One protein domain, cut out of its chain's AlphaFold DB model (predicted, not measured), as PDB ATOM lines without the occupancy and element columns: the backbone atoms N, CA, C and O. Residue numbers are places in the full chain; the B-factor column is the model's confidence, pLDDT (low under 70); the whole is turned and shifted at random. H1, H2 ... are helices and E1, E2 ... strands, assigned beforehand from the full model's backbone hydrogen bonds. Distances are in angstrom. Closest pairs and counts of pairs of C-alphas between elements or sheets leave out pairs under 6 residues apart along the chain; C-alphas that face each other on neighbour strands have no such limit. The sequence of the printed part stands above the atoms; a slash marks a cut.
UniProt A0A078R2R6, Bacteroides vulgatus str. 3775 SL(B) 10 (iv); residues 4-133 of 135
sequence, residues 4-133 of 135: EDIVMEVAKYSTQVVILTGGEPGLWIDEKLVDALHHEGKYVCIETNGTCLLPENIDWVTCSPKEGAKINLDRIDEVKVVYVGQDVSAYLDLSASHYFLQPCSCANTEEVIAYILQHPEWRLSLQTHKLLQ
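What this domain is: This is residues 4 to 133 of the 135 residues of a protein of Bacteroides vulgatus str. 3775 SL(B) 10 (iv) (UniProt A0A078R2R6). A parallel sheet of five strands, E1 to E5, curls like part of a barrel into an arch, with H2 packed over E2 toward one end and H4 over E5 at the other. H1 sits beside H2 beyond that end, H3 grazes the sheet near E4 and E5, and the link from H4 to H5 runs back beside E5 before H5 closes the printed part away from the sheet. The 130 printed residues hold H1 E1 H2 E2 E3 E4 H3 E5 H4 H5 in that order, with sheet order E1 E2 E3 E4 E5; the class is mixed, with under half of the residues in named elements. It is compact, with a radius of gyration of the C-alphas of 15.9 A and spans of 46 by 33 by 23 A.

How they stand to each other: Start at the strongly twisted sheet: E1, residues 17 to 20, is an edge strand parallel to E2, residues 43 to 48, with N 18 and O 43 2.9 A apart. Next find E3, residues 60 to 63, with N 62 and O 46 2.9 A apart. E4, residues 78 to 83, follows with N 80 and O 63 2.9 A apart, then edge strand E5, residues 98 to 103, with N 100 and O 79 2.8 A apart. H2, residues 31 to 39, and H4, residues 109 to 116, are on one face, making two layers, helices over a sheet. H2 lies over E2 at a height of 9.6 A, along it at 22 degrees on the local plane; the C-alphas of Val 34 and Val 44 are closest, 6.8 A. H4 lies over E5 at a height of 8.2 A, along it at 19 degrees on the local plane; the C-alphas of Pro 103 and Thr 109 are closest, 5.2 A. Each local plane is fitted to 6 C-alphas, only just enough. H3, residues 89 to 93, only grazes the sheet with residues 91 to 92. E1, H2, E2 and E4, H3, E5 are strand-helix-strand units, parallel neighbours joined through a helix, with right-handed crossovers. H1, residues 4 to 11, only just touches H2, with 3 pairs of C-alphas within 8 A, Val 7 and Leu 37 closest at 6.0 A. H5, residues 128 to 132, is apart from H4 and not on the sheet. Residues 123 to 124 pair in parallel with 100 to 101 of E5. Every O i to N i+4 pair is within hydrogen-bond range in H1, H2, H4 and H5; H3 has 0 of 1, but 2 of 2 O i to N i+3 pairs.

Where its parts are: Find C-alpha 4 at (22.405, 0.116, -48.340), where H1 begins. E2 runs 16.4 A from C-alpha 43 at (23.838, -14.084, -39.148), E5 16.5 A, E4 15.2 A and H2 12.4 A. H5 ends at C-alpha 132, (24.677, -5.140, -16.540).

The domain as a whole: The farthest C-alphas, Glu 4 and Gln 118, are 47.9 A apart. The printed part has no cut; the links E2 to E3, E3 to E4 and H4 to H5 are long. Mean pLDDT of the printed part is 96.9, and no printed residue is under 70.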
ATOM      1  N   GLU A   4      20.964  -0.087 -48.168       96.44
ATOM      2  CA  GLU A   4      22.405   0.116 -48.340       96.44
ATOM      3  C   GLU A   4      23.012   0.941 -47.198       96.44
ATOM      4  O   GLU A   4      24.074   0.581 -46.690       96.44
ATOM      5  N   ASP A   5      22.336   2.008 -46.748       97.75
ATOM      6  CA  ASP A   5      22.798   2.803 -45.601       97.75
ATOM      7  C   ASP A   5      22.893   1.939 -44.332       97.75
ATOM      8  O   ASP A   5      23.839   2.070 -43.550       97.75
ATOM      9  N   ILE A   6      21.907   1.061 -44.117       96.94
ATOM     10  CA  ILE A   6      21.850   0.157 -42.962       96.94
ATOM     11  C   ILE A   6      23.002  -0.846 -43.026       96.94
ATOM     12  O   ILE A   6      23.747  -0.992 -42.055       96.94
ATOM     13  N   VAL A   7      23.181  -1.509 -44.169       97.25
ATOM     14  CA  VAL A   7      24.219  -2.528 -44.370       97.25
ATOM     15  C   VAL A   7      25.610  -1.915 -44.222       97.25
ATOM     16  O   VAL A   7      26.445  -2.462 -43.501       97.25
ATOM     17  N   MET A   8      25.848  -0.734 -44.801       97.38
ATOM     18  CA  MET A   8      27.113  -0.009 -44.651       97.38
ATOM     19  C   MET A   8      27.413   0.373 -43.200       97.38
ATOM     20  O   MET A   8      28.572   0.347 -42.785       97.38
ATOM     21  N   GLU A   9      26.400   0.759 -42.421       97.62
ATOM     22  CA  GLU A   9      26.584   1.057 -41.001       97.62
ATOM     23  C   GLU A   9      26.923  -0.213 -40.216       97.62
ATOM     24  O   GLU A   9      27.898  -0.238 -39.466       97.62
ATOM     25  N   VAL A  10      26.171  -1.291 -40.440       96.69
ATOM     26  CA  VAL A  10      26.372  -2.591 -39.787       96.69
ATOM     27  C   VAL A  10      27.743  -3.195 -40.122       96.69
ATOM     28  O   VAL A  10      28.396  -3.766 -39.243       96.69
ATOM     29  N   ALA A  11      28.226  -3.031 -41.354       95.88
ATOM     30  CA  ALA A  11      29.520  -3.538 -41.811       95.88
ATOM     31  C   ALA A  11      30.721  -2.927 -41.063       95.88
ATOM     32  O   ALA A  11      31.793  -3.529 -41.013       95.88
ATOM     33  N   LYS A  12      30.553  -1.766 -40.409       97.56
ATOM     34  CA  LYS A  12      31.603  -1.152 -39.573       97.56
ATOM     35  C   LYS A  12      31.926  -1.978 -38.327       97.56
ATOM     36  O   LYS A  12      33.000  -1.813 -37.747       97.56
ATOM     37  N   TYR A  13      31.010  -2.849 -37.904       96.75
ATOM     38  CA  TYR A  13      31.144  -3.650 -36.695       96.75
ATOM     39  C   TYR A  13      31.577  -5.079 -37.032       96.75
ATOM     40  O   TYR A  13      31.026  -5.734 -37.918       96.75
ATOM     41  N   SER A  14      32.536  -5.600 -36.265       95.81
ATOM     42  CA  SER A  14      33.069  -6.960 -36.432       95.81
ATOM     43  C   SER A  14      32.134  -8.065 -35.933       95.81
ATOM     44  O   SER A  14      32.424  -9.241 -36.146       95.81
ATOM     45  N   THR A  15      31.026  -7.713 -35.267       95.94
ATOM     46  CA  THR A  15      30.024  -8.698 -34.838       95.94
ATOM     47  C   THR A  15      29.475  -9.453 -36.041       95.94
ATOM     48  O   THR A  15      29.195  -8.863 -37.086       95.94
ATOM     49  N   GLN A  16      29.322 -10.763 -35.889       96.81
ATOM     50  CA  GLN A  16      28.720 -11.612 -36.911       96.81
ATOM     51  C   GLN A  16      27.206 -11.681 -36.763       96.81
ATOM     52  O   GLN A  16      26.540 -12.011 -37.725       96.81
ATOM     53  N   VAL A  17      26.647 -11.355 -35.598       98.31
ATOM     54  CA  VAL A  17      25.202 -11.444 -35.364       98.31
ATOM     55  C   VAL A  17      24.577 -10.059 -35.439       98.31
ATOM     56  O   VAL A  17      25.057  -9.122 -34.797       98.31
ATOM     57  N   VAL A  18      23.491  -9.962 -36.200       98.31
ATOM     58  CA  VAL A  18      22.604  -8.800 -36.261       98.31
ATOM     59  C   VAL A  18      21.242  -9.225 -35.739       98.31
ATOM     60  O   VAL A  18      20.697 -10.232 -36.179       98.31
ATOM     61  N   ILE A  19      20.691  -8.457 -34.800       98.38
ATOM     62  CA  ILE A  19      19.352  -8.695 -34.259       98.38
ATOM     63  C   ILE A  19      18.435  -7.589 -34.769       98.38
ATOM     64  O   ILE A  19      18.552  -6.433 -34.361       98.38
ATOM     65  N   LEU A  20      17.522  -7.952 -35.662       98.25
ATOM     66  CA  LEU A  20      16.489  -7.064 -36.165       98.25
ATOM     67  C   LEU A  20      15.349  -6.995 -35.141       98.25
ATOM     68  O   LEU A  20      14.738  -7.998 -34.774       98.25
ATOM     69  N   THR A  21      15.096  -5.797 -34.619       97.56
ATOM     70  CA  THR A  21      14.121  -5.562 -33.547       97.56
ATOM     71  C   THR A  21      13.570  -4.129 -33.601       97.56
ATOM     72  O   THR A  21      13.755  -3.422 -34.591       97.56
ATOM     73  N   GLY A  22      12.903  -3.692 -32.529       85.06
ATOM     74  CA  GLY A  22      12.147  -2.443 -32.433       85.06
ATOM     75  C   GLY A  22      10.708  -2.629 -32.910       85.06
ATOM     76  O   GLY A  22      10.435  -3.565 -33.645       85.06
ATOM     77  N   GLY A  23       9.785  -1.753 -32.488       93.62
ATOM     78  CA  GLY A  23       8.375  -1.776 -32.916       93.62
ATOM     79  C   GLY A  23       7.804  -3.187 -33.142       93.62
ATOM     80  O   GLY A  23       7.887  -4.040 -32.260       93.62
ATOM     81  N   GLU A  24       7.254  -3.410 -34.337       96.75
ATOM     82  CA  GLU A  24       7.149  -4.742 -34.941       96.75
ATOM     83  C   GLU A  24       8.056  -4.772 -36.183       96.75
ATOM     84  O   GLU A  24       7.766  -4.056 -37.148       96.75
ATOM     85  N   PRO A  25       9.155  -5.546 -36.174       97.50
ATOM     86  CA  PRO A  25      10.133  -5.522 -37.258       97.50
ATOM     87  C   PRO A  25       9.594  -6.122 -38.570       97.50
ATOM     88  O   PRO A  25       9.969  -5.654 -39.647       97.50
ATOM     89  N   GLY A  26       8.645  -7.066 -38.509       96.44
ATOM     90  CA  GLY A  26       8.011  -7.664 -39.691       96.44
ATOM     91  C   GLY A  26       7.178  -6.695 -40.542       96.44
ATOM     92  O   GLY A  26       6.745  -7.052 -41.631       96.44
ATOM     93  N   LEU A  27       6.962  -5.456 -40.082       96.75
ATOM     94  CA  LEU A  27       6.335  -4.397 -40.884       96.75
ATOM     95  C   LEU A  27       7.276  -3.779 -41.926       96.75
ATOM     96  O   LEU A  27       6.800  -3.095 -42.832       96.75
ATOM     97  N   TRP A  28       8.588  -3.951 -41.764       95.19
ATOM     98  CA  TRP A  28       9.593  -3.190 -42.513       95.19
ATOM     99  C   TRP A  28      10.639  -4.064 -43.196       95.19
ATOM    100  O   TRP A  28      11.198  -3.644 -44.201       95.19
ATOM    101  N   ILE A  29      10.927  -5.242 -42.641       95.75
ATOM    102  CA  ILE A  29      11.988  -6.119 -43.137       95.75
ATOM    103  C   ILE A  29      11.457  -6.972 -44.280       95.75
ATOM    104  O   ILE A  29      10.394  -7.583 -44.170       95.75
ATOM    105  N   ASP A  30      12.243  -7.056 -45.346       97.00
ATOM    106  CA  ASP A  30      12.016  -7.952 -46.465       97.00
ATOM    107  C   ASP A  30      13.236  -8.855 -46.716       97.00
ATOM    108  O   ASP A  30      14.273  -8.758 -46.056       97.00
ATOM    109  N   GLU A  31      13.087  -9.769 -47.672       97.94
ATOM    110  CA  GLU A  31      14.119 -10.736 -48.055       97.94
ATOM    111  C   GLU A  31      15.410 -10.052 -48.532       97.94
ATOM    112  O   GLU A  31      16.503 -10.540 -48.249       97.94
ATOM    113  N   LYS A  32      15.303  -8.884 -49.186       98.19
ATOM    114  CA  LYS A  32      16.447  -8.180 -49.780       98.19
ATOM    115  C   LYS A  32      17.377  -7.608 -48.726       98.19
ATOM    116  O   LYS A  32      18.593  -7.712 -48.875       98.19
ATOM    117  N   LEU A  33      16.824  -7.013 -47.667       98.12
ATOM    118  CA  LEU A  33      17.636  -6.513 -46.562       98.12
ATOM    119  C   LEU A  33      18.389  -7.661 -45.873       98.12
ATOM    120  O   LEU A  33      19.569  -7.519 -45.549       98.12
ATOM    121  N   VAL A  34      17.722  -8.800 -45.669       98.56
ATOM    122  CA  VAL A  34      18.330  -9.981 -45.042       98.56
ATOM    123  C   VAL A  34      19.461 -10.537 -45.915       98.56
ATOM    124  O   VAL A  34      20.571 -10.712 -45.413       98.56
ATOM    125  N   ASP A  35      19.242 -10.684 -47.226       98.69
ATOM    126  CA  ASP A  35      20.274 -11.121 -48.177       98.69
ATOM    127  C   ASP A  35      21.485 -10.174 -48.201       98.69
ATOM    128  O   ASP A  35      22.638 -10.608 -48.270       98.69
ATOM    129  N   ALA A  36      21.247  -8.862 -48.127       98.31
ATOM    130  CA  ALA A  36      22.321  -7.877 -48.108       98.31
ATOM    131  C   ALA A  36      23.162  -7.968 -46.820       98.31
ATOM    132  O   ALA A  36      24.388  -7.875 -46.872       98.31
ATOM    133  N   LEU A  37      22.529  -8.219 -45.669       98.44
ATOM    134  CA  LEU A  37      23.235  -8.477 -44.410       98.44
ATOM    135  C   LEU A  37      24.024  -9.794 -44.459       98.44
ATOM    136  O   LEU A  37      25.166  -9.845 -43.995       98.44
ATOM    137  N   HIS A  38      23.463 -10.844 -45.062       98.50
ATOM    138  CA  HIS A  38      24.168 -12.108 -45.295       98.50
ATOM    139  C   HIS A  38      25.402 -11.934 -46.181       98.50
ATOM    140  O   HIS A  38      26.434 -12.550 -45.913       98.50
ATOM    141  N   HIS A  39      25.339 -11.069 -47.200       97.69
ATOM    142  CA  HIS A  39      26.487 -10.773 -48.062       97.69
ATOM    143  C   HIS A  39      27.668 -10.165 -47.288       97.69
ATOM    144  O   HIS A  39      28.823 -10.474 -47.577       97.69
ATOM    145  N   GLU A  40      27.382  -9.391 -46.237       97.62
ATOM    146  CA  GLU A  40      28.378  -8.871 -45.287       97.62
ATOM    147  C   GLU A  40      28.798  -9.901 -44.214       97.62
ATOM    148  O   GLU A  40      29.432  -9.564 -43.208       97.62
ATOM    149  N   GLY A  41      28.439 -11.174 -44.404       97.31
ATOM    150  CA  GLY A  41      28.785 -12.281 -43.518       97.31
ATOM    151  C   GLY A  41      28.058 -12.245 -42.176       97.31
ATOM    152  O   GLY A  41      28.585 -12.772 -41.190       97.31
ATOM    153  N   LYS A  42      26.892 -11.590 -42.104       98.38
ATOM    154  CA  LYS A  42      26.084 -11.537 -40.884       98.38
ATOM    155  C   LYS A  42      25.153 -12.745 -40.785       98.38
ATOM    156  O   LYS A  42      24.655 -13.230 -41.788       98.38
ATOM    157  N   TYR A  43      24.908 -13.186 -39.560       98.75
ATOM    158  CA  TYR A  43      23.838 -14.084 -39.148       98.75
ATOM    159  C   TYR A  43      22.697 -13.220 -38.608       98.75
ATOM    160  O   TYR A  43      22.904 -12.414 -37.691       98.75
ATOM    161  N   VAL A  44      21.517 -13.341 -39.199       98.75
ATOM    162  CA  VAL A  44      20.387 -12.438 -38.992       98.75
ATOM    163  C   VAL A  44      19.349 -13.103 -38.097       98.75
ATOM    164  O   VAL A  44      18.668 -14.055 -38.476       98.75
ATOM    165  N   CYS A  45      19.198 -12.550 -36.899       98.75
ATOM    166  CA  CYS A  45      18.128 -12.890 -35.973       98.75
ATOM    167  C   CYS A  45      17.023 -11.832 -36.035       98.75
ATOM    168  O   CYS A  45      17.289 -10.664 -36.321       98.75
ATOM    169  N   ILE A  46      15.802 -12.207 -35.664       98.69
ATOM    170  CA  ILE A  46      14.687 -11.273 -35.491       98.69
ATOM    171  C   ILE A  46      13.948 -11.516 -34.174       98.69
ATOM    172  O   ILE A  46      13.741 -12.653 -33.754       98.69
ATOM    173  N   GLU A  47      13.528 -10.427 -33.533       98.56
ATOM    174  CA  GLU A  47      12.697 -10.428 -32.324       98.56
ATOM    175  C   GLU A  47      11.339  -9.789 -32.653       98.56
ATOM    176  O   GLU A  47      11.232  -8.565 -32.732       98.56
ATOM    177  N   THR A  48      10.303 -10.607 -32.854       98.56
ATOM    178  CA  THR A  48       8.969 -10.191 -33.342       98.56
ATOM    179  C   THR A  48       7.865 -10.464 -32.314       98.56
ATOM    180  O   THR A  48       7.999 -11.323 -31.438       98.56
ATOM    181  N   ASN A  49       6.731  -9.766 -32.421       97.94
ATOM    182  CA  ASN A  49       5.497 -10.135 -31.721       97.94
ATOM    183  C   ASN A  49       4.701 -11.258 -32.424       97.94
ATOM    184  O   ASN A  49       3.714 -11.744 -31.867       97.94
ATOM    185  N   GLY A  50       5.130 -11.657 -33.626       97.94
ATOM    186  CA  GLY A  50       4.596 -12.771 -34.403       97.94
ATOM    187  C   GLY A  50       3.332 -12.477 -35.206       97.94
ATOM    188  O   GLY A  50       2.715 -13.408 -35.711       97.94
ATOM    189  N   THR A  51       2.914 -11.216 -35.334       97.38
ATOM    190  CA  THR A  51       1.680 -10.850 -36.061       97.38
ATOM    191  C   THR A  51       1.866 -10.649 -37.566       97.38
ATOM    192  O   THR A  51       0.876 -10.581 -38.295       97.38
ATOM    193  N   CYS A  52       3.108 -10.563 -38.044       97.31
ATOM    194  CA  CYS A  52       3.455 -10.333 -39.447       97.31
ATOM    195  C   CYS A  52       4.172 -11.557 -40.023       97.31
ATOM    196  O   CYS A  52       4.905 -12.223 -39.297       97.31
ATOM    197  N   LEU A  53       3.978 -11.824 -41.321       97.19
ATOM    198  CA  LEU A  53       4.833 -12.777 -42.035       97.19
ATOM    199  C   LEU A  53       6.266 -12.251 -42.043       97.19
ATOM    200  O   LEU A  53       6.483 -11.039 -42.074       97.19
ATOM    201  N   LEU A  54       7.222 -13.170 -42.041       98.00
ATOM    202  CA  LEU A  54       8.639 -12.850 -42.053       98.00
ATOM    203  C   LEU A  54       9.317 -13.462 -43.282       98.00
ATOM    204  O   LEU A  54       8.875 -14.516 -43.742       98.00
ATOM    205  N   PRO A  55      10.394 -12.844 -43.794       97.81
ATOM    206  CA  PRO A  55      11.239 -13.464 -44.806       97.81
ATOM    207  C   PRO A  55      11.781 -14.825 -44.351       97.81
ATOM    208  O   PRO A  55      12.273 -14.966 -43.229       97.81
ATOM    209  N   GLU A  56      11.719 -15.825 -45.231       97.56
ATOM    210  CA  GLU A  56      12.161 -17.195 -44.926       97.56
ATOM    211  C   GLU A  56      13.678 -17.296 -44.702       97.56
ATOM    212  O   GLU A  56      14.141 -18.179 -43.977       97.56
ATOM    213  N   ASN A  57      14.441 -16.377 -45.302       98.12
ATOM    214  CA  ASN A  57      15.899 -16.311 -45.222       98.12
ATOM    215  C   ASN A  57      16.424 -15.740 -43.893       98.12
ATOM    216  O   ASN A  57      17.629 -15.623 -43.723       98.12
ATOM    217  N   ILE A  58      15.569 -15.415 -42.921       98.62
ATOM    218  CA  ILE A  58      16.028 -15.097 -41.563       98.62
ATOM    219  C   ILE A  58      16.591 -16.362 -40.908       98.62
ATOM    220  O   ILE A  58      15.980 -17.431 -40.976       98.62
ATOM    221  N   ASP A  59      17.726 -16.252 -40.221       98.75
ATOM    222  CA  ASP A  59      18.406 -17.413 -39.643       98.75
ATOM    223  C   ASP A  59      17.816 -17.844 -38.293       98.75
ATOM    224  O   ASP A  59      17.802 -19.030 -37.973       98.75
ATOM    225  N   TRP A  60      17.315 -16.897 -37.491       98.81
ATOM    226  CA  TRP A  60      16.715 -17.191 -36.185       98.81
ATOM    227  C   TRP A  60      15.510 -16.306 -35.871       98.81
ATOM    228  O   TRP A  60      15.630 -15.081 -35.788       98.81
ATOM    229  N   VAL A  61      14.360 -16.933 -35.627       98.75
ATOM    230  CA  VAL A  61      13.104 -16.258 -35.297       98.75
ATOM    231  C   VAL A  61      12.765 -16.441 -33.824       98.75
ATOM    232  O   VAL A  61      12.348 -17.520 -33.395       98.75
ATOM    233  N   THR A  62      12.863 -15.347 -33.068       98.81
ATOM    234  CA  THR A  62      12.316 -15.260 -31.717       98.81
ATOM    235  C   THR A  62      10.946 -14.590 -31.745       98.81
ATOM    236  O   THR A  62      10.812 -13.414 -32.095       98.81
ATOM    237  N   CYS A  63       9.918 -15.321 -31.322       98.56
ATOM    238  CA  CYS A  63       8.559 -14.819 -31.172       98.56
ATOM    239  C   CYS A  63       8.257 -14.523 -29.696       98.56
ATOM    240  O   CYS A  63       8.235 -15.425 -28.856       98.56
ATOM    241  N   SER A  64       7.957 -13.260 -29.379       97.94
ATOM    242  CA  SER A  64       7.417 -12.833 -28.085       97.94
ATOM    243  C   SER A  64       5.928 -12.488 -28.222       97.94
ATOM    244  O   SER A  64       5.576 -11.307 -28.369       97.94
ATOM    245  N   PRO A  65       5.043 -13.508 -28.201       96.31
ATOM    246  CA  PRO A  65       3.621 -13.328 -28.461       96.31
ATOM    247  C   PRO A  65       2.998 -12.383 -27.429       96.31
ATOM    248  O   PRO A  65       3.362 -12.387 -26.250       96.31
ATOM    249  N   LYS A  66       2.047 -11.556 -27.872       92.00
ATOM    250  CA  LYS A  66       1.218 -10.735 -26.976       92.00
ATOM    251  C   LYS A  66      -0.105 -11.438 -26.717       92.00
ATOM    252  O   LYS A  66      -0.629 -12.127 -27.590       92.00
ATOM    253  N   GLU A  67      -0.643 -11.272 -25.516       88.19
ATOM    254  CA  GLU A  67      -1.925 -11.864 -25.143       88.19
ATOM    255  C   GLU A  67      -3.032 -11.428 -26.120       88.19
ATOM    256  O   GLU A  67      -3.138 -10.254 -26.476       88.19
ATOM    257  N   GLY A  68      -3.814 -12.394 -26.607       87.25
ATOM    258  CA  GLY A  68      -4.887 -12.166 -27.582       87.25
ATOM    259  C   GLY A  68      -4.437 -11.895 -29.024       87.25
ATOM    260  O   GLY A  68      -5.291 -11.803 -29.906       87.25
ATOM    261  N   ALA A  69      -3.133 -11.789 -29.303       91.12
ATOM    262  CA  ALA A  69      -2.638 -11.607 -30.663       91.12
ATOM    263  C   ALA A  69      -2.644 -12.933 -31.439       91.12
ATOM    264  O   ALA A  69      -2.231 -13.976 -30.930       91.12
ATOM    265  N   LYS A  70      -3.085 -12.887 -32.701       93.94
ATOM    266  CA  LYS A  70      -2.981 -14.031 -33.609       93.94
ATOM    267  C   LYS A  70      -1.547 -14.140 -34.127       93.94
ATOM    268  O   LYS A  70      -1.039 -13.182 -34.706       93.94
ATOM    269  N   ILE A  71      -0.946 -15.316 -33.969       97.00
ATOM    270  CA  ILE A  71       0.365 -15.626 -34.544       97.00
ATOM    271  C   ILE A  71       0.206 -15.955 -36.028       97.00
ATOM    272  O   ILE A  71      -0.676 -16.723 -36.417       97.00
ATOM    273  N   ASN A  72       1.041 -15.327 -36.844       96.44
ATOM    274  CA  ASN A  72       1.051 -15.399 -38.296       96.44
ATOM    275  C   ASN A  72       2.487 -15.616 -38.796       96.44
ATOM    276  O   ASN A  72       2.980 -14.866 -39.634       96.44
ATOM    277  N   LEU A  73       3.158 -16.610 -38.213       97.25
ATOM    278  CA  LEU A  73       4.520 -17.020 -38.541       97.25
ATOM    279  C   LEU A  73       4.509 -18.453 -39.069       97.25
ATOM    280  O   LEU A  73       3.858 -19.314 -38.478       97.25
ATOM    281  N   ASP A  74       5.280 -18.703 -40.125       95.44
ATOM    282  CA  ASP A  74       5.473 -20.050 -40.676       95.44
ATOM    283  C   ASP A  74       6.553 -20.840 -39.918       95.44
ATOM    284  O   ASP A  74       6.520 -22.070 -39.873       95.44
ATOM    285  N   ARG A  75       7.499 -20.134 -39.283       97.38
ATOM    286  CA  ARG A  75       8.602 -20.715 -38.508       97.38
ATOM    287  C   ARG A  75       8.867 -19.916 -37.236       97.38
ATOM    288  O   ARG A  75       8.880 -18.686 -37.264       97.38
ATOM    289  N   ILE A  76       9.107 -20.623 -36.134       98.50
ATOM    290  CA  ILE A  76       9.534 -20.059 -34.850       98.50
ATOM    291  C   ILE A  76      10.658 -20.941 -34.309       98.50
ATOM    292  O   ILE A  76      10.478 -22.144 -34.140       98.50
ATOM    293  N   ASP A  77      11.809 -20.348 -34.018       98.69
ATOM    294  CA  ASP A  77      12.944 -21.062 -33.429       98.69
ATOM    295  C   ASP A  77      12.874 -20.987 -31.891       98.69
ATOM    296  O   ASP A  77      13.055 -21.990 -31.189       98.69
ATOM    297  N   GLU A  78      12.494 -19.810 -31.377       98.75
ATOM    298  CA  GLU A  78      12.361 -19.491 -29.955       98.75
ATOM    299  C   GLU A  78      11.010 -18.827 -29.638       98.75
ATOM    300  O   GLU A  78      10.657 -17.794 -30.206       98.75
ATOM    301  N   VAL A  79      10.277 -19.365 -28.663       98.69
ATOM    302  CA  VAL A  79       9.147 -18.685 -28.017       98.69
ATOM    303  C   VAL A  79       9.633 -18.043 -26.722       98.69
ATOM    304  O   VAL A  79      10.127 -18.735 -25.832       98.69
ATOM    305  N   LYS A  80       9.458 -16.725 -26.579       98.62
ATOM    306  CA  LYS A  80       9.876 -15.963 -25.391       98.62
ATOM    307  C   LYS A  80       8.738 -15.117 -24.834       98.62
ATOM    308  O   LYS A  80       8.499 -13.983 -25.259       98.62
ATOM    309  N   VAL A  81       8.038 -15.652 -23.843       98.12
ATOM    310  CA  VAL A  81       6.862 -15.011 -23.246       98.12
ATOM    311  C   VAL A  81       7.291 -14.124 -22.083       98.12
ATOM    312  O   VAL A  81       8.013 -14.560 -21.187       98.12
ATOM    313  N   VAL A  82       6.839 -12.869 -22.067       97.38
ATOM    314  CA  VAL A  82       6.983 -12.022 -20.874       97.38
ATOM    315  C   VAL A  82       5.953 -12.476 -19.846       97.38
ATOM    316  O   VAL A  82       4.754 -12.339 -20.077       97.38
ATOM    317  N   TYR A  83       6.413 -13.017 -18.723       97.19
ATOM    318  CA  TYR A  83       5.545 -13.557 -17.681       97.19
ATOM    319  C   TYR A  83       5.220 -12.489 -16.636       97.19
ATOM    320  O   TYR A  83       6.113 -11.825 -16.110       97.19
ATOM    321  N   VAL A  84       3.937 -12.343 -16.329       95.69
ATOM    322  CA  VAL A  84       3.350 -11.422 -15.344       95.69
ATOM    323  C   VAL A  84       2.272 -12.118 -14.492       95.69
ATOM    324  O   VAL A  84       1.430 -11.450 -13.900       95.69
ATOM    325  N   GLY A  85       2.292 -13.457 -14.428       95.00
ATOM    326  CA  GLY A  85       1.334 -14.268 -13.659       95.00
ATOM    327  C   GLY A  85       0.148 -14.816 -14.461       95.00
ATOM    328  O   GLY A  85      -0.753 -15.411 -13.877       95.00
ATOM    329  N   GLN A  86       0.130 -14.606 -15.777       95.62
ATOM    330  CA  GLN A  86      -0.882 -15.143 -16.685       95.62
ATOM    331  C   GLN A  86      -0.656 -16.629 -17.000       95.62
ATOM    332  O   GLN A  86       0.445 -17.151 -16.821       95.62
ATOM    333  N   ASP A  87      -1.686 -17.294 -17.530       94.62
ATOM    334  CA  ASP A  87      -1.538 -18.638 -18.094       94.62
ATOM    335  C   ASP A  87      -0.685 -18.592 -19.371       94.62
ATOM    336  O   ASP A  87      -0.906 -17.770 -20.263       94.62
ATOM    337  N   VAL A  88       0.309 -19.474 -19.440       96.38
ATOM    338  CA  VAL A  88       1.259 -19.572 -20.551       96.38
ATOM    339  C   VAL A  88       1.223 -20.930 -21.242       96.38
ATOM    340  O   VAL A  88       1.935 -21.111 -22.227       96.38
ATOM    341  N   SER A  89       0.400 -21.881 -20.785       94.81
ATOM    342  CA  SER A  89       0.435 -23.255 -21.300       94.81
ATOM    343  C   SER A  89       0.144 -23.326 -22.799       94.81
ATOM    344  O   SER A  89       0.788 -24.089 -23.511       94.81
ATOM    345  N   ALA A  90      -0.761 -22.478 -23.298       94.69
ATOM    346  CA  ALA A  90      -1.128 -22.417 -24.713       94.69
ATOM    347  C   ALA A  90       0.042 -22.026 -25.636       94.69
ATOM    348  O   ALA A  90       0.026 -22.330 -26.825       94.69
ATOM    349  N   TYR A  91       1.079 -21.360 -25.117       96.81
ATOM    350  CA  TYR A  91       2.249 -21.000 -25.920       96.81
ATOM    351  C   TYR A  91       3.169 -22.194 -26.203       96.81
ATOM    352  O   TYR A  91       3.982 -22.112 -27.121       96.81
ATOM    353  N   LEU A  92       3.031 -23.298 -25.463       96.88
ATOM    354  CA  LEU A  92       3.746 -24.549 -25.740       96.88
ATOM    355  C   LEU A  92       3.215 -25.257 -26.995       96.88
ATOM    356  O   LEU A  92       3.934 -26.057 -27.585       96.88
ATOM    357  N   ASP A  93       1.993 -24.933 -27.430       95.62
ATOM    358  CA  ASP A  93       1.412 -25.470 -28.667       95.62
ATOM    359  C   ASP A  93       2.027 -24.830 -29.927       95.62
ATOM    360  O   ASP A  93       1.861 -25.342 -31.037       95.62
ATOM    361  N   LEU A  94       2.750 -23.711 -29.782       96.25
ATOM    362  CA  LEU A  94       3.529 -23.126 -30.872       96.25
ATOM    363  C   LEU A  94       4.718 -24.038 -31.172       96.25
ATOM    364  O   LEU A  94       5.518 -24.305 -30.284       96.25
ATOM    365  N   SER A  95       4.863 -24.488 -32.418       96.50
ATOM    366  CA  SER A  95       5.977 -25.350 -32.831       96.50
ATOM    367  C   SER A  95       7.301 -24.577 -32.824       96.50
ATOM    368  O   SER A  95       7.602 -23.875 -33.788       96.50
ATOM    369  N   ALA A  96       8.092 -24.731 -31.760       97.81
ATOM    370  CA  ALA A  96       9.415 -24.132 -31.607       97.81
ATOM    371  C   ALA A  96      10.390 -25.099 -30.920       97.81
ATOM    372  O   ALA A  96       9.989 -26.059 -30.264       97.81
ATOM    373  N   SER A  97      11.692 -24.842 -31.057       96.44
ATOM    374  CA  SER A  97      12.724 -25.669 -30.409       96.44
ATOM    375  C   SER A  97      13.035 -25.212 -28.982       96.44
ATOM    376  O   SER A  97      13.566 -25.980 -28.173       96.44
ATOM    377  N   HIS A  98      12.718 -23.955 -28.661       98.44
ATOM    378  CA  HIS A  98      13.033 -23.341 -27.380       98.44
ATOM    379  C   HIS A  98      11.853 -22.552 -26.817       98.44
ATOM    380  O   HIS A  98      11.226 -21.773 -27.529       98.44
ATOM    381  N   TYR A  99      11.605 -22.717 -25.517       98.62
ATOM    382  CA  TYR A  99      10.534 -22.039 -24.791       98.62
ATOM    383  C   TYR A  99      11.112 -21.340 -23.566       98.62
ATOM    384  O   TYR A  99      11.731 -21.970 -22.703       98.62
ATOM    385  N   PHE A 100      10.911 -20.029 -23.485       98.75
ATOM    386  CA  PHE A 100      11.412 -19.196 -22.405       98.75
ATOM    387  C   PHE A 100      10.315 -18.363 -21.761       98.75
ATOM    388  O   PHE A 100       9.471 -17.774 -22.441       98.75
ATOM    389  N   LEU A 101      10.410 -18.237 -20.440       98.50
ATOM    390  CA  LEU A 101       9.739 -17.183 -19.697       98.50
ATOM    391  C   LEU A 101      10.748 -16.098 -19.345       98.50
ATOM    392  O   LEU A 101      11.845 -16.362 -18.841       98.50
ATOM    393  N   GLN A 102      10.356 -14.860 -19.619       98.44
ATOM    394  CA  GLN A 102      11.128 -13.668 -19.323       98.44
ATOM    395  C   GLN A 102      10.422 -12.846 -18.238       98.44
ATOM    396  O   GLN A 102       9.263 -12.470 -18.426       98.44
ATOM    397  N   PRO A 103      11.109 -12.491 -17.139       97.75
ATOM    398  CA  PRO A 103      10.582 -11.536 -16.173       97.75
ATOM    399  C   PRO A 103      10.329 -10.165 -16.812       97.75
ATOM    400  O   PRO A 103      11.126  -9.679 -17.621       97.75
ATOM    401  N   CYS A 104       9.252  -9.492 -16.413       95.75
ATOM    402  CA  CYS A 104       8.935  -8.148 -16.883       95.75
ATOM    403  C   CYS A 104       9.956  -7.140 -16.341       95.75
ATOM    404  O   CYS A 104       9.928  -6.778 -15.167       95.75
ATOM    405  N   SER A 105      10.889  -6.691 -17.187       92.19
ATOM    406  CA  SER A 105      11.952  -5.749 -16.796       92.19
ATOM    407  C   SER A 105      12.732  -6.175 -15.549       92.19
ATOM    408  O   SER A 105      13.098  -5.334 -14.735       92.19
ATOM    409  N   CYS A 106      12.976  -7.480 -15.406       92.88
ATOM    410  CA  CYS A 106      13.626  -8.092 -14.240       92.88
ATOM    411  C   CYS A 106      12.859  -7.946 -12.907       92.88
ATOM    412  O   CYS A 106      13.359  -8.411 -11.883       92.88
ATOM    413  N   ALA A 107      11.657  -7.356 -12.898       95.31
ATOM    414  CA  ALA A 107      10.932  -6.999 -11.678       95.31
ATOM    415  C   ALA A 107      10.368  -8.209 -10.917       95.31
ATOM    416  O   ALA A 107      10.303  -8.179  -9.695       95.31
ATOM    417  N   ASN A 108       9.992  -9.277 -11.623       97.38
ATOM    418  CA  ASN A 108       9.368 -10.473 -11.048       97.38
ATOM    419  C   ASN A 108      10.206 -11.745 -11.263       97.38
ATOM    420  O   ASN A 108       9.682 -12.832 -11.494       97.38
ATOM    421  N   THR A 109      11.533 -11.614 -11.214       97.62
ATOM    422  CA  THR A 109      12.456 -12.723 -11.510       97.62
ATOM    423  C   THR A 109      12.243 -13.938 -10.598       97.62
ATOM    424  O   THR A 109      12.251 -15.066 -11.084       97.62
ATOM    425  N   GLU A 110      12.005 -13.727  -9.300       97.56
ATOM    426  CA  GLU A 110      11.763 -14.815  -8.339       97.56
ATOM    427  C   GLU A 110      10.482 -15.602  -8.653       97.56
ATOM    428  O   GLU A 110      10.486 -16.831  -8.599       97.56
ATOM    429  N   GLU A 111       9.410 -14.912  -9.051       97.88
ATOM    430  CA  GLU A 111       8.138 -15.539  -9.430       97.88
ATOM    431  C   GLU A 111       8.295 -16.411 -10.677       97.88
ATOM    432  O   GLU A 111       7.814 -17.543 -10.714       97.88
ATOM    433  N   VAL A 112       9.019 -15.911 -11.684       98.31
ATOM    434  CA  VAL A 112       9.303 -16.664 -12.913       98.31
ATOM    435  C   VAL A 112      10.131 -17.910 -12.609       98.31
ATOM    436  O   VAL A 112       9.830 -18.985 -13.123       98.31
ATOM    437  N   ILE A 113      11.146 -17.798 -11.746       98.19
ATOM    438  CA  ILE A 113      11.949 -18.951 -11.318       98.19
ATOM    439  C   ILE A 113      11.067 -19.980 -10.604       98.19
ATOM    440  O   ILE A 113      11.126 -21.164 -10.932       98.19
ATOM    441  N   ALA A 114      10.231 -19.543  -9.659       98.12
ATOM    442  CA  ALA A 114       9.333 -20.428  -8.920       98.12
ATOM    443  C   ALA A 114       8.339 -21.161  -9.838       98.12
ATOM    444  O   ALA A 114       8.032 -22.329  -9.590       98.12
ATOM    445  N   TYR A 115       7.867 -20.497 -10.898       98.25
ATOM    446  CA  TYR A 115       7.023 -21.111 -11.920       98.25
ATOM    447  C   TYR A 115       7.798 -22.153 -12.739       98.25
ATOM    448  O   TYR A 115       7.391 -23.307 -12.803       98.25
ATOM    449  N   ILE A 116       8.957 -21.788 -13.299       98.06
ATOM    450  CA  ILE A 116       9.780 -22.690 -14.128       98.06
ATOM    451  C   ILE A 116      10.193 -23.956 -13.366       98.06
ATOM    452  O   ILE A 116      10.214 -25.042 -13.939       98.06
ATOM    453  N   LEU A 117      10.493 -23.856 -12.068       98.06
ATOM    454  CA  LEU A 117      10.836 -25.028 -11.253       98.06
ATOM    455  C   LEU A 117       9.705 -26.068 -11.179       98.06
ATOM    456  O   LEU A 117       9.977 -27.244 -10.945       98.06
ATOM    457  N   GLN A 118       8.455 -25.646 -11.374       98.00
ATOM    458  CA  GLN A 118       7.282 -26.521 -11.452       98.00
ATOM    459  C   GLN A 118       6.951 -26.935 -12.897       98.00
ATOM    460  O   GLN A 118       6.253 -27.926 -13.098       98.00
ATOM    461  N   HIS A 119       7.482 -26.207 -13.882       97.75
ATOM    462  CA  HIS A 119       7.158 -26.281 -15.307       97.75
ATOM    463  C   HIS A 119       8.446 -26.296 -16.162       97.75
ATOM    464  O   HIS A 119       8.779 -25.299 -16.811       97.75
ATOM    465  N   PRO A 120       9.229 -27.396 -16.121       96.56
ATOM    466  CA  PRO A 120      10.597 -27.447 -16.647       96.56
ATOM    467  C   PRO A 120      10.697 -27.457 -18.180       96.56
ATOM    468  O   PRO A 120      11.803 -27.398 -18.719       96.56
ATOM    469  N   GLU A 121       9.575 -27.534 -18.896       97.19
ATOM    470  CA  GLU A 121       9.520 -27.239 -20.328       97.19
ATOM    471  C   GLU A 121       9.953 -25.797 -20.639       97.19
ATOM    472  O   GLU A 121      10.520 -25.532 -21.702       97.19
ATOM    473  N   TRP A 122       9.763 -24.884 -19.683       98.44
ATOM    474  CA  TRP A 122      10.195 -23.499 -19.771       98.44
ATOM    475  C   TRP A 122      11.629 -23.309 -19.283       98.44
ATOM    476  O   TRP A 122      12.099 -23.935 -18.335       98.44
ATOM    477  N   ARG A 123      12.328 -22.359 -19.901       98.50
ATOM    478  CA  ARG A 123      13.655 -21.896 -19.481       98.50
ATOM    479  C   ARG A 123      13.608 -20.420 -19.101       98.50
ATOM    480  O   ARG A 123      12.762 -19.667 -19.573       98.50
ATOM    481  N   LEU A 124      14.527 -19.984 -18.247       98.25
ATOM    482  CA  LEU A 124      14.593 -18.585 -17.831       98.25
ATOM    483  C   LEU A 124      15.334 -17.754 -18.886       98.25
ATOM    484  O   LEU A 124      16.487 -18.049 -19.192       98.25
ATOM    485  N   SER A 125      14.704 -16.690 -19.386       98.19
ATOM    486  CA  SER A 125      15.363 -15.652 -20.189       98.19
ATOM    487  C   SER A 125      15.498 -14.374 -19.367       98.19
ATOM    488  O   SER A 125      14.507 -13.717 -19.056       98.19
ATOM    489  N   LEU A 126      16.725 -14.004 -19.003       97.62
ATOM    490  CA  LEU A 126      16.993 -12.759 -18.282       97.62
ATOM    491  C   LEU A 126      17.331 -11.629 -19.251       97.62
ATOM    492  O   LEU A 126      18.107 -11.805 -20.187       97.62
ATOM    493  N   GLN A 127      16.838 -10.424 -18.960       96.19
ATOM    494  CA  GLN A 127      17.282  -9.208 -19.641       96.19
ATOM    495  C   GLN A 127      18.640  -8.767 -19.074       96.19
ATOM    496  O   GLN A 127      18.743  -7.783 -18.343       96.19
ATOM    497  N   THR A 128      19.686  -9.534 -19.379       96.62
ATOM    498  CA  THR A 128      21.041  -9.361 -18.830       96.62
ATOM    499  C   THR A 128      21.606  -7.966 -19.073       96.62
ATOM    500  O   THR A 128      22.234  -7.415 -18.177       96.62
ATOM    501  N   HIS A 129      21.309  -7.346 -20.217       96.19
ATOM    502  CA  HIS A 129      21.690  -5.965 -20.531       96.19
ATOM    503  C   HIS A 129      21.181  -4.954 -19.484       96.19
ATOM    504  O   HIS A 129      21.933  -4.079 -19.064       96.19
ATOM    505  N   LYS A 130      19.959  -5.125 -18.949       94.69
ATOM    506  CA  LYS A 130      19.431  -4.279 -17.858       94.69
ATOM    507  C   LYS A 130      20.168  -4.507 -16.542       94.69
ATOM    508  O   LYS A 130      20.427  -3.552 -15.818       94.69
ATOM    509  N   LEU A 131      20.513  -5.759 -16.237       93.94
ATOM    510  CA  LEU A 131      21.270  -6.108 -15.029       93.94
ATOM    511  C   LEU A 131      22.702  -5.553 -15.085       93.94
ATOM    512  O   LEU A 131      23.216  -5.062 -14.083       93.94
ATOM    513  N   LEU A 132      23.320  -5.615 -16.266       96.75
ATOM    514  CA  LEU A 132      24.677  -5.140 -16.540       96.75
ATOM    515  C   LEU A 132      24.747  -3.639 -16.853       96.75
ATOM    516  O   LEU A 132      25.844  -3.095 -16.919       96.75
ATOM    517  N   GLN A 133      23.597  -2.978 -17.017       95.88
ATOM    518  CA  GLN A 133      23.476  -1.559 -17.361       95.88
ATOM    519  C   GLN A 133      24.202  -1.198 -18.666       95.88
ATOM    520  O   GLN A 133      24.891  -0.182 -18.755       95.88
TER     521      GLN A 133